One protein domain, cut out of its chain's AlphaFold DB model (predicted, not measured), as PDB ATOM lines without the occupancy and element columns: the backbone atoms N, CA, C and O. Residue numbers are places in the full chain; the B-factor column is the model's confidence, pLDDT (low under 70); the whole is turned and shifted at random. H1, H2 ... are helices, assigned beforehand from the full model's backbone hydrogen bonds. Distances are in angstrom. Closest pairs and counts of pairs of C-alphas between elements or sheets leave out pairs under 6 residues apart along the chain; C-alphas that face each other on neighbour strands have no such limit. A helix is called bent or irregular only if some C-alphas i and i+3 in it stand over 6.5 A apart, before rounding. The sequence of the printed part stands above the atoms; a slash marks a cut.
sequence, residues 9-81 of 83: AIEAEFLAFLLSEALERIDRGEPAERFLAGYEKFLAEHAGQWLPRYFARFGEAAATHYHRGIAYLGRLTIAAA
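Overview. This is residues 9 to 81 of the 83 residues of an uncharacterized protein of Bowdeniella nasicola (UniProt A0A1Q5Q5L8). One long helix, H2, bowed by a bend, runs the length of the domain, and a helix folds back along each of its two arms: H1 along H2a and H3 along H2b, as two helical hairpins joined end to end through H2. The free ends of H1 and H3 both point in toward the bend of H2, but these two helices stay apart from each other. The 73 printed residues include three named helices, in the order H1, H2, H3, and no named strand; the class is all helix. The whole is loose, with a radius of gyration of the C-alphas of 14.3 A, and only just elongated, spanning 46 by 23 by 20 A.

Arrangement. H1, residues 9 to 28, is joined by a tight link of 4 residues to H2, residues 33 to 61. By its hydrogen bonds H2 was assigned as one helix, but it is bent: C-alphas 49 and 52 are 7.5 A apart. Its arms are H2a, residues 33 to 49, and H2b, residues 52 to 61, and their lines stand at a steep tilt of 50 degrees. H2a is itself irregular, with C-alphas 44 and 47 at 7.0 A, and has a kink of 42 degrees near residue 43. H1 and H2a touch and form a hairpin, at a shallow tilt of 18 degrees, opposite ways; their closest C-alphas, those of Leu 18 and Phe 35, are 5.2 A apart. H1 and H2b are apart. A tight link of 3 residues leads from H2 to H3, residues 65 to 80. H2b and H3 touch and form a second hairpin, at a shallow tilt of 15 degrees, opposite ways; their closest C-alphas, those of Gly 59 and Arg 68, are 4.7 A apart. H2a and H3 are close but not clearly touching, with the C-alphas of Gly 48 and Ile 78 closest at 7.2 A. H1 and H3 are apart. Every O i to N i+4 pair is within hydrogen-bond range in H1, H2b and H3; in H2a 10 of 13 are.

Along the chain. H1 begins at C-alpha 9, (-5.131, 1.897, -37.928), and is 28.5 A long from first to last C-alpha. H2a begins at C-alpha 33, (-13.374, -6.515, -59.198), and measures 22.6 A; H2b measures 14.6 A. H3 measures 22.5 A and ends at C-alpha 80, (-22.948, -0.544, -42.389).

Size, cuts and confidence. The two C-alphas farthest apart are those of Gly 29 and Ala 63, at 46.4 A. The C-alphas of the first and last printed residues, Ala 9 and Ala 81, are 16.9 A apart. The printed part has no cut, and neither link is long. The mean pLDDT of the printed part is 96.1, and no printed residue is under 70.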
ATOM      1  N   ALA A   9      -5.456   0.852 -36.963       93.81
ATOM      2  CA  ALA A   9      -5.131   1.897 -37.928       93.81
ATOM      3  C   ALA A   9      -4.591   1.324 -39.249       93.81
ATOM      4  O   ALA A   9      -4.930   1.846 -40.302       93.81
ATOM      5  N   ILE A  10      -3.805   0.244 -39.186       95.94
ATOM      6  CA  ILE A  10      -3.218  -0.412 -40.359       95.94
ATOM      7  C   ILE A  10      -4.307  -1.145 -41.141       95.94
ATOM      8  O   ILE A  10      -4.417  -0.971 -42.351       95.94
ATOM      9  N   GLU A  11      -5.160  -1.916 -40.462       95.88
ATOM     10  CA  GLU A  11      -6.260  -2.613 -41.136       95.88
ATOM     11  C   GLU A  11      -7.281  -1.634 -41.742       95.88
ATOM     12  O   GLU A  11      -7.761  -1.850 -42.855       95.88
ATOM     13  N   ALA A  12      -7.579  -0.523 -41.056       94.31
ATOM     14  CA  ALA A  12      -8.446   0.528 -41.588       94.31
ATOM     15  C   ALA A  12      -7.833   1.227 -42.814       94.31
ATOM     16  O   ALA A  12      -8.543   1.492 -43.785       94.31
ATOM     17  N   GLU A  13      -6.525   1.497 -42.795       96.38
ATOM     18  CA  GLU A  13      -5.796   2.049 -43.940       96.38
ATOM     19  C   GLU A  13      -5.805   1.080 -45.127       96.38
ATOM     20  O   GLU A  13      -6.041   1.496 -46.259       96.38
ATOM     21  N   PHE A  14      -5.648  -0.223 -44.880       97.19
ATOM     22  CA  PHE A  14      -5.707  -1.230 -45.934       97.19
ATOM     23  C   PHE A  14      -7.102  -1.340 -46.569       97.19
ATOM     24  O   PHE A  14      -7.219  -1.373 -47.795       97.19
ATOM     25  N   LEU A  15      -8.170  -1.323 -45.764       95.88
ATOM     26  CA  LEU A  15      -9.548  -1.269 -46.270       95.88
ATOM     27  C   LEU A  15      -9.785  -0.015 -47.128       95.88
ATOM     28  O   LEU A  15     -10.369  -0.107 -48.208       95.88
ATOM     29  N   ALA A  16      -9.309   1.148 -46.673       96.62
ATOM     30  CA  ALA A  16      -9.416   2.399 -47.422       96.62
ATOM     31  C   ALA A  16      -8.620   2.359 -48.738       96.62
ATOM     32  O   ALA A  16      -9.111   2.835 -49.763       96.62
ATOM     33  N   PHE A  17      -7.430   1.756 -48.730       98.31
ATOM     34  CA  PHE A  17      -6.605   1.554 -49.920       98.31
ATOM     35  C   PHE A  17      -7.326   0.709 -50.976       98.31
ATOM     36  O   PHE A  17      -7.404   1.118 -52.131       98.31
ATOM     37  N   LEU A  18      -7.916  -0.427 -50.585       98.38
ATOM     38  CA  LEU A  18      -8.648  -1.301 -51.509       98.38
ATOM     39  C   LEU A  18      -9.822  -0.571 -52.176       98.38
ATOM     40  O   LEU A  18      -9.995  -0.664 -53.390       98.38
ATOM     41  N   LEU A  19     -10.601   0.192 -51.405       97.38
ATOM     42  CA  LEU A  19     -11.710   0.974 -51.956       97.38
ATOM     43  C   LEU A  19     -11.231   2.126 -52.850       97.38
ATOM     44  O   LEU A  19     -11.861   2.401 -53.868       97.38
ATOM     45  N   SER A  20     -10.122   2.778 -52.498       98.38
ATOM     46  CA  SER A  20      -9.551   3.872 -53.296       98.38
ATOM     47  C   SER A  20      -9.036   3.371 -54.644       98.38
ATOM     48  O   SER A  20      -9.358   3.954 -55.674       98.38
ATOM     49  N   GLU A  21      -8.322   2.241 -54.664       98.62
ATOM     50  CA  GLU A  21      -7.900   1.599 -55.913       98.62
ATOM     51  C   GLU A  21      -9.104   1.172 -56.755       98.62
ATOM     52  O   GLU A  21      -9.119   1.402 -57.962       98.62
ATOM     53  N   ALA A  22     -10.138   0.584 -56.141       98.44
ATOM     54  CA  ALA A  22     -11.355   0.222 -56.862       98.44
ATOM     55  C   ALA A  22     -12.005   1.449 -57.527       98.44
ATOM     56  O   ALA A  22     -12.355   1.387 -58.705       98.44
ATOM     57  N   LEU A  23     -12.117   2.563 -56.796       98.50
ATOM     58  CA  LEU A  23     -12.669   3.818 -57.304       98.50
ATOM     59  C   LEU A  23     -11.851   4.364 -58.483       98.50
ATOM     60  O   LEU A  23     -12.418   4.643 -59.536       98.50
ATOM     61  N   GLU A  24     -10.524   4.441 -58.349       98.56
ATOM     62  CA  GLU A  24      -9.649   4.934 -59.421       98.56
ATOM     63  C   GLU A  24      -9.754   4.100 -60.704       98.56
ATOM     64  O   GLU A  24      -9.687   4.645 -61.808       98.56
ATOM     65  N   ARG A  25      -9.910   2.777 -60.581       98.44
ATOM     66  CA  ARG A  25     -10.081   1.891 -61.741       98.44
ATOM     67  C   ARG A  25     -11.426   2.094 -62.411       98.44
ATOM     68  O   ARG A  25     -11.462   2.204 -63.633       98.44
ATOM     69  N   ILE A  26     -12.497   2.212 -61.629       98.44
ATOM     70  CA  ILE A  26     -13.836   2.503 -62.153       98.44
ATOM     71  C   ILE A  26     -13.823   3.816 -62.942       98.44
ATOM     72  O   ILE A  26     -14.302   3.843 -64.076       98.44
ATOM     73  N   ASP A  27     -13.198   4.867 -62.405       98.50
ATOM     74  CA  ASP A  27     -13.096   6.173 -63.070       98.50
ATOM     75  C   ASP A  27     -12.327   6.109 -64.401       98.50
ATOM     76  O   ASP A  27     -12.602   6.876 -65.326       98.50
ATOM     77  N   ARG A  28     -11.382   5.171 -64.531       98.25
ATOM     78  CA  ARG A  28     -10.617   4.922 -65.766       98.25
ATOM     79  C   ARG A  28     -11.284   3.914 -66.710       98.25
ATOM     80  O   ARG A  28     -10.775   3.696 -67.807       98.25
ATOM     81  N   GLY A  29     -12.405   3.304 -66.318       98.12
ATOM     82  CA  GLY A  29     -13.039   2.214 -67.065       98.12
ATOM     83  C   GLY A  29     -12.230   0.910 -67.054       98.12
ATOM     84  O   GLY A  29     -12.344   0.103 -67.977       98.12
ATOM     85  N   GLU A  30     -11.389   0.714 -66.040       98.44
ATOM     86  CA  GLU A  30     -10.554  -0.469 -65.840       98.44
ATOM     87  C   GLU A  30     -11.212  -1.475 -64.871       98.44
ATOM     88  O   GLU A  30     -12.010  -1.080 -64.017       98.44
ATOM     89  N   PRO A  31     -10.854  -2.774 -64.934       98.19
ATOM     90  CA  PRO A  31     -11.345  -3.780 -63.991       98.19
ATOM     91  C   PRO A  31     -11.009  -3.440 -62.528       98.19
ATOM     92  O   PRO A  31      -9.838  -3.253 -62.171       98.19
ATOM     93  N   ALA A  32     -12.033  -3.409 -61.675       98.44
ATOM     94  CA  ALA A  32     -11.946  -3.081 -60.246       98.44
ATOM     95  C   ALA A  32     -12.308  -4.265 -59.329       98.44
ATOM     96  O   ALA A  32     -12.116  -4.206 -58.111       98.44
ATOM     97  N   GLU A  33     -12.788  -5.371 -59.902       98.06
ATOM     98  CA  GLU A  33     -13.374  -6.515 -59.198       98.06
ATOM     99  C   GLU A  33     -12.382  -7.148 -58.223       98.06
ATOM    100  O   GLU A  33     -12.761  -7.578 -57.138       98.06
ATOM    101  N   ARG A  34     -11.087  -7.157 -58.568       98.06
ATOM    102  CA  ARG A  34     -10.033  -7.677 -57.689       98.06
ATOM    103  C   ARG A  34      -9.941  -6.908 -56.368       98.06
ATOM    104  O   ARG A  34      -9.691  -7.524 -55.336       98.06
ATOM    105  N   PHE A  35     -10.090  -5.585 -56.400       98.44
ATOM    106  CA  PHE A  35      -9.974  -4.745 -55.207       98.44
ATOM    107  C   PHE A  35     -11.235  -4.815 -54.352       98.44
ATOM    108  O   PHE A  35     -11.127  -4.944 -53.136       98.44
ATOM    109  N   LEU A  36     -12.409  -4.832 -54.988       97.75
ATOM    110  CA  LEU A  36     -13.687  -5.032 -54.302       97.75
ATOM    111  C   LEU A  36     -13.750  -6.408 -53.623       97.75
ATOM    112  O   LEU A  36     -14.011  -6.483 -52.427       97.75
ATOM    113  N   ALA A  37     -13.384  -7.480 -54.333       97.38
ATOM    114  CA  ALA A  37     -13.309  -8.819 -53.749       97.38
ATOM    115  C   ALA A  37     -12.257  -8.905 -52.629       97.38
ATOM    116  O   ALA A  37     -12.443  -9.614 -51.643       97.38
ATOM    117  N   GLY A  38     -11.146  -8.171 -52.764       97.88
ATOM    118  CA  GLY A  38     -10.146  -8.037 -51.707       97.88
ATOM    119  C   GLY A  38     -10.703  -7.356 -50.458       97.88
ATOM    120  O   GLY A  38     -10.442  -7.825 -49.353       97.88
ATOM    121  N   TYR A  39     -11.485  -6.286 -50.629       97.06
ATOM    122  CA  TYR A  39     -12.134  -5.562 -49.536       97.06
ATOM    123  C   TYR A  39     -13.127  -6.461 -48.800       97.06
ATOM    124  O   TYR A  39     -13.016  -6.613 -47.586       97.06
ATOM    125  N   GLU A  40     -14.032  -7.114 -49.534       95.94
ATOM    126  CA  GLU A  40     -15.030  -8.030 -48.969       95.94
ATOM    127  C   GLU A  40     -14.361  -9.175 -48.207       95.94
ATOM    128  O   GLU A  40     -14.680  -9.429 -47.047       95.94
ATOM    129  N   LYS A  41     -13.360  -9.821 -48.817       96.56
ATOM    130  CA  LYS A  41     -12.632 -10.921 -48.184       96.56
ATOM    131  C   LYS A  41     -11.886 -10.473 -46.930       96.56
ATOM    132  O   LYS A  41     -11.952 -11.150 -45.906       96.56
ATOM    133  N   PHE A  42     -11.168  -9.352 -46.992       96.12
ATOM    134  CA  PHE A  42     -10.407  -8.863 -45.843       96.12
ATOM    135  C   PHE A  42     -11.331  -8.442 -44.700       96.12
ATOM    136  O   PHE A  42     -11.058  -8.737 -43.537       96.12
ATOM    137  N   LEU A  43     -12.456  -7.806 -45.022       94.31
ATOM    138  CA  LEU A  43     -13.459  -7.458 -44.034       94.31
ATOM    139  C   LEU A  43     -14.080  -8.720 -43.410       94.31
ATOM    140  O   LEU A  43     -14.175  -8.791 -42.189       94.31
ATOM    141  N   ALA A  44     -14.431  -9.733 -44.201       94.06
ATOM    142  CA  ALA A  44     -15.039 -10.963 -43.701       94.06
ATOM    143  C   ALA A  44     -14.072 -11.825 -42.871       94.06
ATOM    144  O   ALA A  44     -14.470 -12.366 -41.843       94.06
ATOM    145  N   GLU A  45     -12.811 -11.967 -43.283       94.62
ATOM    146  CA  GLU A  45     -11.864 -12.920 -42.676       94.62
ATOM    147  C   GLU A  45     -10.933 -12.289 -41.628       94.62
ATOM    148  O   GLU A  45     -10.426 -13.001 -40.762       94.62
ATOM    149  N   HIS A  46     -10.724 -10.968 -41.671       93.44
ATOM    150  CA  HIS A  46      -9.809 -10.254 -40.777       93.44
ATOM    151  C   HIS A  46     -10.544  -9.181 -39.971       93.44
ATOM    152  O   HIS A  46     -11.073  -9.459 -38.894       93.44
ATOM    153  N   ALA A  47     -10.618  -7.960 -40.496       91.38
ATOM    154  CA  ALA A  47     -11.031  -6.782 -39.746       91.38
ATOM    155  C   ALA A  47     -12.438  -6.924 -39.131       91.38
ATOM    156  O   ALA A  47     -12.663  -6.624 -37.954       91.38
ATOM    157  N   GLY A  48     -13.400  -7.469 -39.875       91.06
ATOM    158  CA  GLY A  48     -14.773  -7.673 -39.405       91.06
ATOM    159  C   GLY A  48     -14.914  -8.696 -38.275       91.06
ATOM    160  O   GLY A  48     -15.883  -8.621 -37.521       91.06
ATOM    161  N   GLN A  49     -13.936  -9.587 -38.072       93.19
ATOM    162  CA  GLN A  49     -13.970 -10.575 -36.985       93.19
ATOM    163  C   GLN A  49     -13.841  -9.938 -35.599       93.19
ATOM    164  O   GLN A  49     -14.303 -10.498 -34.601       93.19
ATOM    165  N   TRP A  50     -13.212  -8.763 -35.509       95.06
ATOM    166  CA  TRP A  50     -12.851  -8.180 -34.221       95.06
ATOM    167  C   TRP A  50     -13.157  -6.684 -34.099       95.06
ATOM    168  O   TRP A  50     -13.458  -6.232 -32.986       95.06
ATOM    169  N   LEU A  51     -13.178  -5.919 -35.198       94.69
ATOM    170  CA  LEU A  51     -13.455  -4.479 -35.173       94.69
ATOM    171  C   LEU A  51     -14.790  -4.095 -34.509       94.69
ATOM    172  O   LEU A  51     -14.780  -3.146 -33.716       94.69
ATOM    173  N   PRO A  52     -15.923  -4.803 -34.718       92.38
ATOM    174  CA  PRO A  52     -17.177  -4.456 -34.041       92.38
ATOM    175  C   PRO A  52     -17.042  -4.467 -32.513       92.38
ATOM    176  O   PRO A  52     -17.483  -3.545 -31.819       92.38
ATOM    177  N   ARG A  53     -16.382  -5.501 -31.975       94.75
ATOM    178  CA  ARG A  53     -16.138  -5.649 -30.536       94.75
ATOM    179  C   ARG A  53     -15.092  -4.657 -30.039       94.75
ATOM    180  O   ARG A  53     -15.231  -4.145 -28.928       94.75
ATOM    181  N   TYR A  54     -14.063  -4.386 -30.839       96.50
ATOM    182  CA  TYR A  54     -13.045  -3.386 -30.532       96.50
ATOM    183  C   TYR A  54     -13.664  -2.002 -30.350       96.50
ATOM    184  O   TYR A  54     -13.488  -1.406 -29.291       96.50
ATOM    185  N   PHE A  55     -14.446  -1.519 -31.320       96.94
ATOM    186  CA  PHE A  55     -15.045  -0.187 -31.239       96.94
ATOM    187  C   PHE A  55     -16.068  -0.068 -30.102       96.94
ATOM    188  O   PHE A  55     -16.127   0.974 -29.452       96.94
ATOM    189  N   ALA A  56     -16.811  -1.135 -29.786       95.44
ATOM    190  CA  ALA A  56     -17.671  -1.156 -28.600       95.44
ATOM    191  C   ALA A  56     -16.862  -0.935 -27.305       95.44
ATOM    192  O   ALA A  56     -17.151  -0.013 -26.542       95.44
ATOM    193  N   ARG A  57     -15.790  -1.712 -27.104       97.69
ATOM    194  CA  ARG A  57     -14.917  -1.606 -25.921       97.69
ATOM    195  C   ARG A  57     -14.148  -0.293 -25.862       97.69
ATOM    196  O   ARG A  57     -13.966   0.269 -24.788       97.69
ATOM    197  N   PHE A  58     -13.698   0.199 -27.010       97.44
ATOM    198  CA  PHE A  58     -13.022   1.483 -27.109       97.44
ATOM    199  C   PHE A  58     -13.945   2.620 -26.656       97.44
ATOM    200  O   PHE A  58     -13.525   3.470 -25.875       97.44
ATOM    201  N   GLY A  59     -15.217   2.595 -27.061       97.50
ATOM    202  CA  GLY A  59     -16.214   3.569 -26.615       97.50
ATOM    203  C   GLY A  59     -16.457   3.526 -25.105       97.50
ATOM    204  O   GLY A  59     -16.499   4.579 -24.470       97.50
ATOM    205  N   GLU A  60     -16.559   2.327 -24.527       97.62
ATOM    206  CA  GLU A  60     -16.726   2.123 -23.078       97.62
ATOM    207  C   GLU A  60     -15.521   2.635 -22.272       97.62
ATOM    208  O   GLU A  60     -15.694   3.260 -21.226       97.62
ATOM    209  N   ALA A  61     -14.300   2.405 -22.766       97.88
ATOM    210  CA  ALA A  61     -13.060   2.765 -22.077       97.88
ATOM    211  C   ALA A  61     -12.593   4.212 -22.329       97.88
ATOM    212  O   ALA A  61     -11.712   4.713 -21.626       97.88
ATOM    213  N   ALA A  62     -13.137   4.900 -23.335       97.94
ATOM    214  CA  ALA A  62     -12.667   6.222 -23.734       97.94
ATOM    215  C   ALA A  62     -12.949   7.299 -22.665       97.94
ATOM    216  O   ALA A  62     -14.098   7.623 -22.334       97.94
ATOM    217  N   ALA A  63     -11.873   7.930 -22.187       97.69
ATOM    218  CA  ALA A  63     -11.920   8.996 -21.184       97.69
ATOM    219  C   ALA A  63     -12.450  10.334 -21.731       97.69
ATOM    220  O   ALA A  63     -13.001  11.138 -20.986       97.69
ATOM    221  N   THR A  64     -12.303  10.578 -23.035       98.19
ATOM    222  CA  THR A  64     -12.685  11.847 -23.675       98.19
ATOM    223  C   THR A  64     -13.864  11.665 -24.622       98.19
ATOM    224  O   THR A  64     -13.925  10.658 -25.332       98.19
ATOM    225  N   HIS A  65     -14.708  12.689 -24.751       98.12
ATOM    226  CA  HIS A  65     -15.781  12.719 -25.751       98.12
ATOM    227  C   HIS A  65     -15.277  12.529 -27.189       98.12
ATOM    228  O   HIS A  65     -15.934  11.846 -27.965       98.12
ATOM    229  N   TYR A  66     -14.091  13.055 -27.519       98.06
ATOM    230  CA  TYR A  66     -13.470  12.883 -28.835       98.06
ATOM    231  C   TYR A  66     -13.267  11.402 -29.192       98.06
ATOM    232  O   TYR A  66     -13.827  10.914 -30.171       98.06
ATOM    233  N   HIS A  67     -12.550  10.652 -28.350       97.81
ATOM    234  CA  HIS A  67     -12.322   9.220 -28.568       97.81
ATOM    235  C   HIS A  67     -13.617   8.390 -28.525       97.81
ATOM    236  O   HIS A  67     -13.747   7.443 -29.296       97.81
ATOM    237  N   ARG A  68     -14.615   8.769 -27.708       98.06
ATOM    238  CA  ARG A  68     -15.953   8.147 -27.777       98.06
ATOM    239  C   ARG A  68     -16.603   8.374 -29.140       98.06
ATOM    240  O   ARG A  68     -17.164   7.442 -29.700       98.06
ATOM    241  N   GLY A  69     -16.494   9.585 -29.686       98.12
ATOM    242  CA  GLY A  69     -16.961   9.912 -31.032       98.12
ATOM    243  C   GLY A  69     -16.314   9.035 -32.104       98.12
ATOM    244  O   GLY A  69     -17.029   8.460 -32.920       98.12
ATOM    245  N   ILE A  70     -14.989   8.850 -32.051       97.25
ATOM    246  CA  ILE A  70     -14.274   7.935 -32.960       97.25
ATOM    247  C   ILE A  70     -14.801   6.506 -32.815       97.25
ATOM    248  O   ILE A  70     -15.056   5.843 -33.817       97.25
ATOM    249  N   ALA A  71     -14.999   6.035 -31.584       97.19
ATOM    250  CA  ALA A  71     -15.528   4.701 -31.335       97.19
ATOM    251  C   ALA A  71     -16.934   4.506 -31.929       97.19
ATOM    252  O   ALA A  71     -17.202   3.480 -32.553       97.19
ATOM    253  N   TYR A  72     -17.817   5.498 -31.786       96.44
ATOM    254  CA  TYR A  72     -19.147   5.465 -32.398       96.44
ATOM    255  C   TYR A  72     -19.080   5.468 -33.922       96.44
ATOM    256  O   TYR A  72     -19.762   4.655 -34.547       96.44
ATOM    257  N   LEU A  73     -18.253   6.336 -34.510       96.25
ATOM    258  CA  LEU A  73     -18.074   6.401 -35.957       96.25
ATOM    259  C   LEU A  73     -17.582   5.056 -36.495       96.25
ATOM    260  O   LEU A  73     -18.249   4.466 -37.338       96.25
ATOM    261  N   GLY A  74     -16.492   4.523 -35.939       94.25
ATOM    262  CA  GLY A  74     -15.935   3.237 -36.354       94.25
ATOM    263  C   GLY A  74     -16.935   2.090 -36.217       94.25
ATOM    264  O   GLY A  74     -17.101   1.301 -37.145       94.25
ATOM    265  N   ARG A  75     -17.681   2.027 -35.106       93.38
ATOM    266  CA  ARG A  75     -18.714   1.000 -34.908       93.38
ATOM    267  C   ARG A  75     -19.811   1.067 -35.972       93.38
ATOM    268  O   ARG A  75     -20.210   0.024 -36.481       93.38
ATOM    269  N   LEU A  76     -20.315   2.264 -36.276       93.75
ATOM    270  CA  LEU A  76     -21.379   2.450 -37.267       93.75
ATOM    271  C   LEU A  76     -20.883   2.181 -38.689       93.75
ATOM    272  O   LEU A  76     -21.592   1.539 -39.455       93.75
ATOM    273  N   THR A  77     -19.662   2.606 -39.020       93.31
ATOM    274  CA  THR A  77     -19.032   2.321 -40.313       93.31
ATOM    275  C   THR A  77     -18.916   0.819 -40.551       93.31
ATOM    276  O   THR A  77     -19.319   0.347 -41.606       93.31
ATOM    277  N   ILE A  78     -18.432   0.055 -39.567       90.31
ATOM    278  CA  ILE A  78     -18.308  -1.403 -39.706       90.31
ATOM    279  C   ILE A  78     -19.680  -2.087 -39.753       90.31
ATOM    280  O   ILE A  78     -19.860  -3.023 -40.519       90.31
ATOM    281  N   ALA A  79     -20.666  -1.613 -38.986       88.25
ATOM    282  CA  ALA A  79     -22.020  -2.172 -39.021       88.25
ATOM    283  C   ALA A  79     -22.753  -1.927 -40.354       88.25
ATOM    284  O   ALA A  79     -23.661  -2.681 -40.691       88.25
ATOM    285  N   ALA A  80     -22.392  -0.866 -41.078       89.19
ATOM    286  CA  ALA A  80     -22.948  -0.544 -42.389       89.19
ATOM    287  C   ALA A  80     -22.180  -1.196 -43.551       89.19
ATOM    288  O   ALA A  80     -22.638  -1.127 -44.691       89.19
ATOM    289  N   ALA A  81     -21.011  -1.782 -43.284       85.50
ATOM    290  CA  ALA A  81     -20.204  -2.418 -44.310       85.50
ATOM    291  C   ALA A  81     -20.854  -3.738 -44.774       85.50
ATOM    292  O   ALA A  81     -21.462  -4.437 -43.958       85.50
TER     293      ALA A  81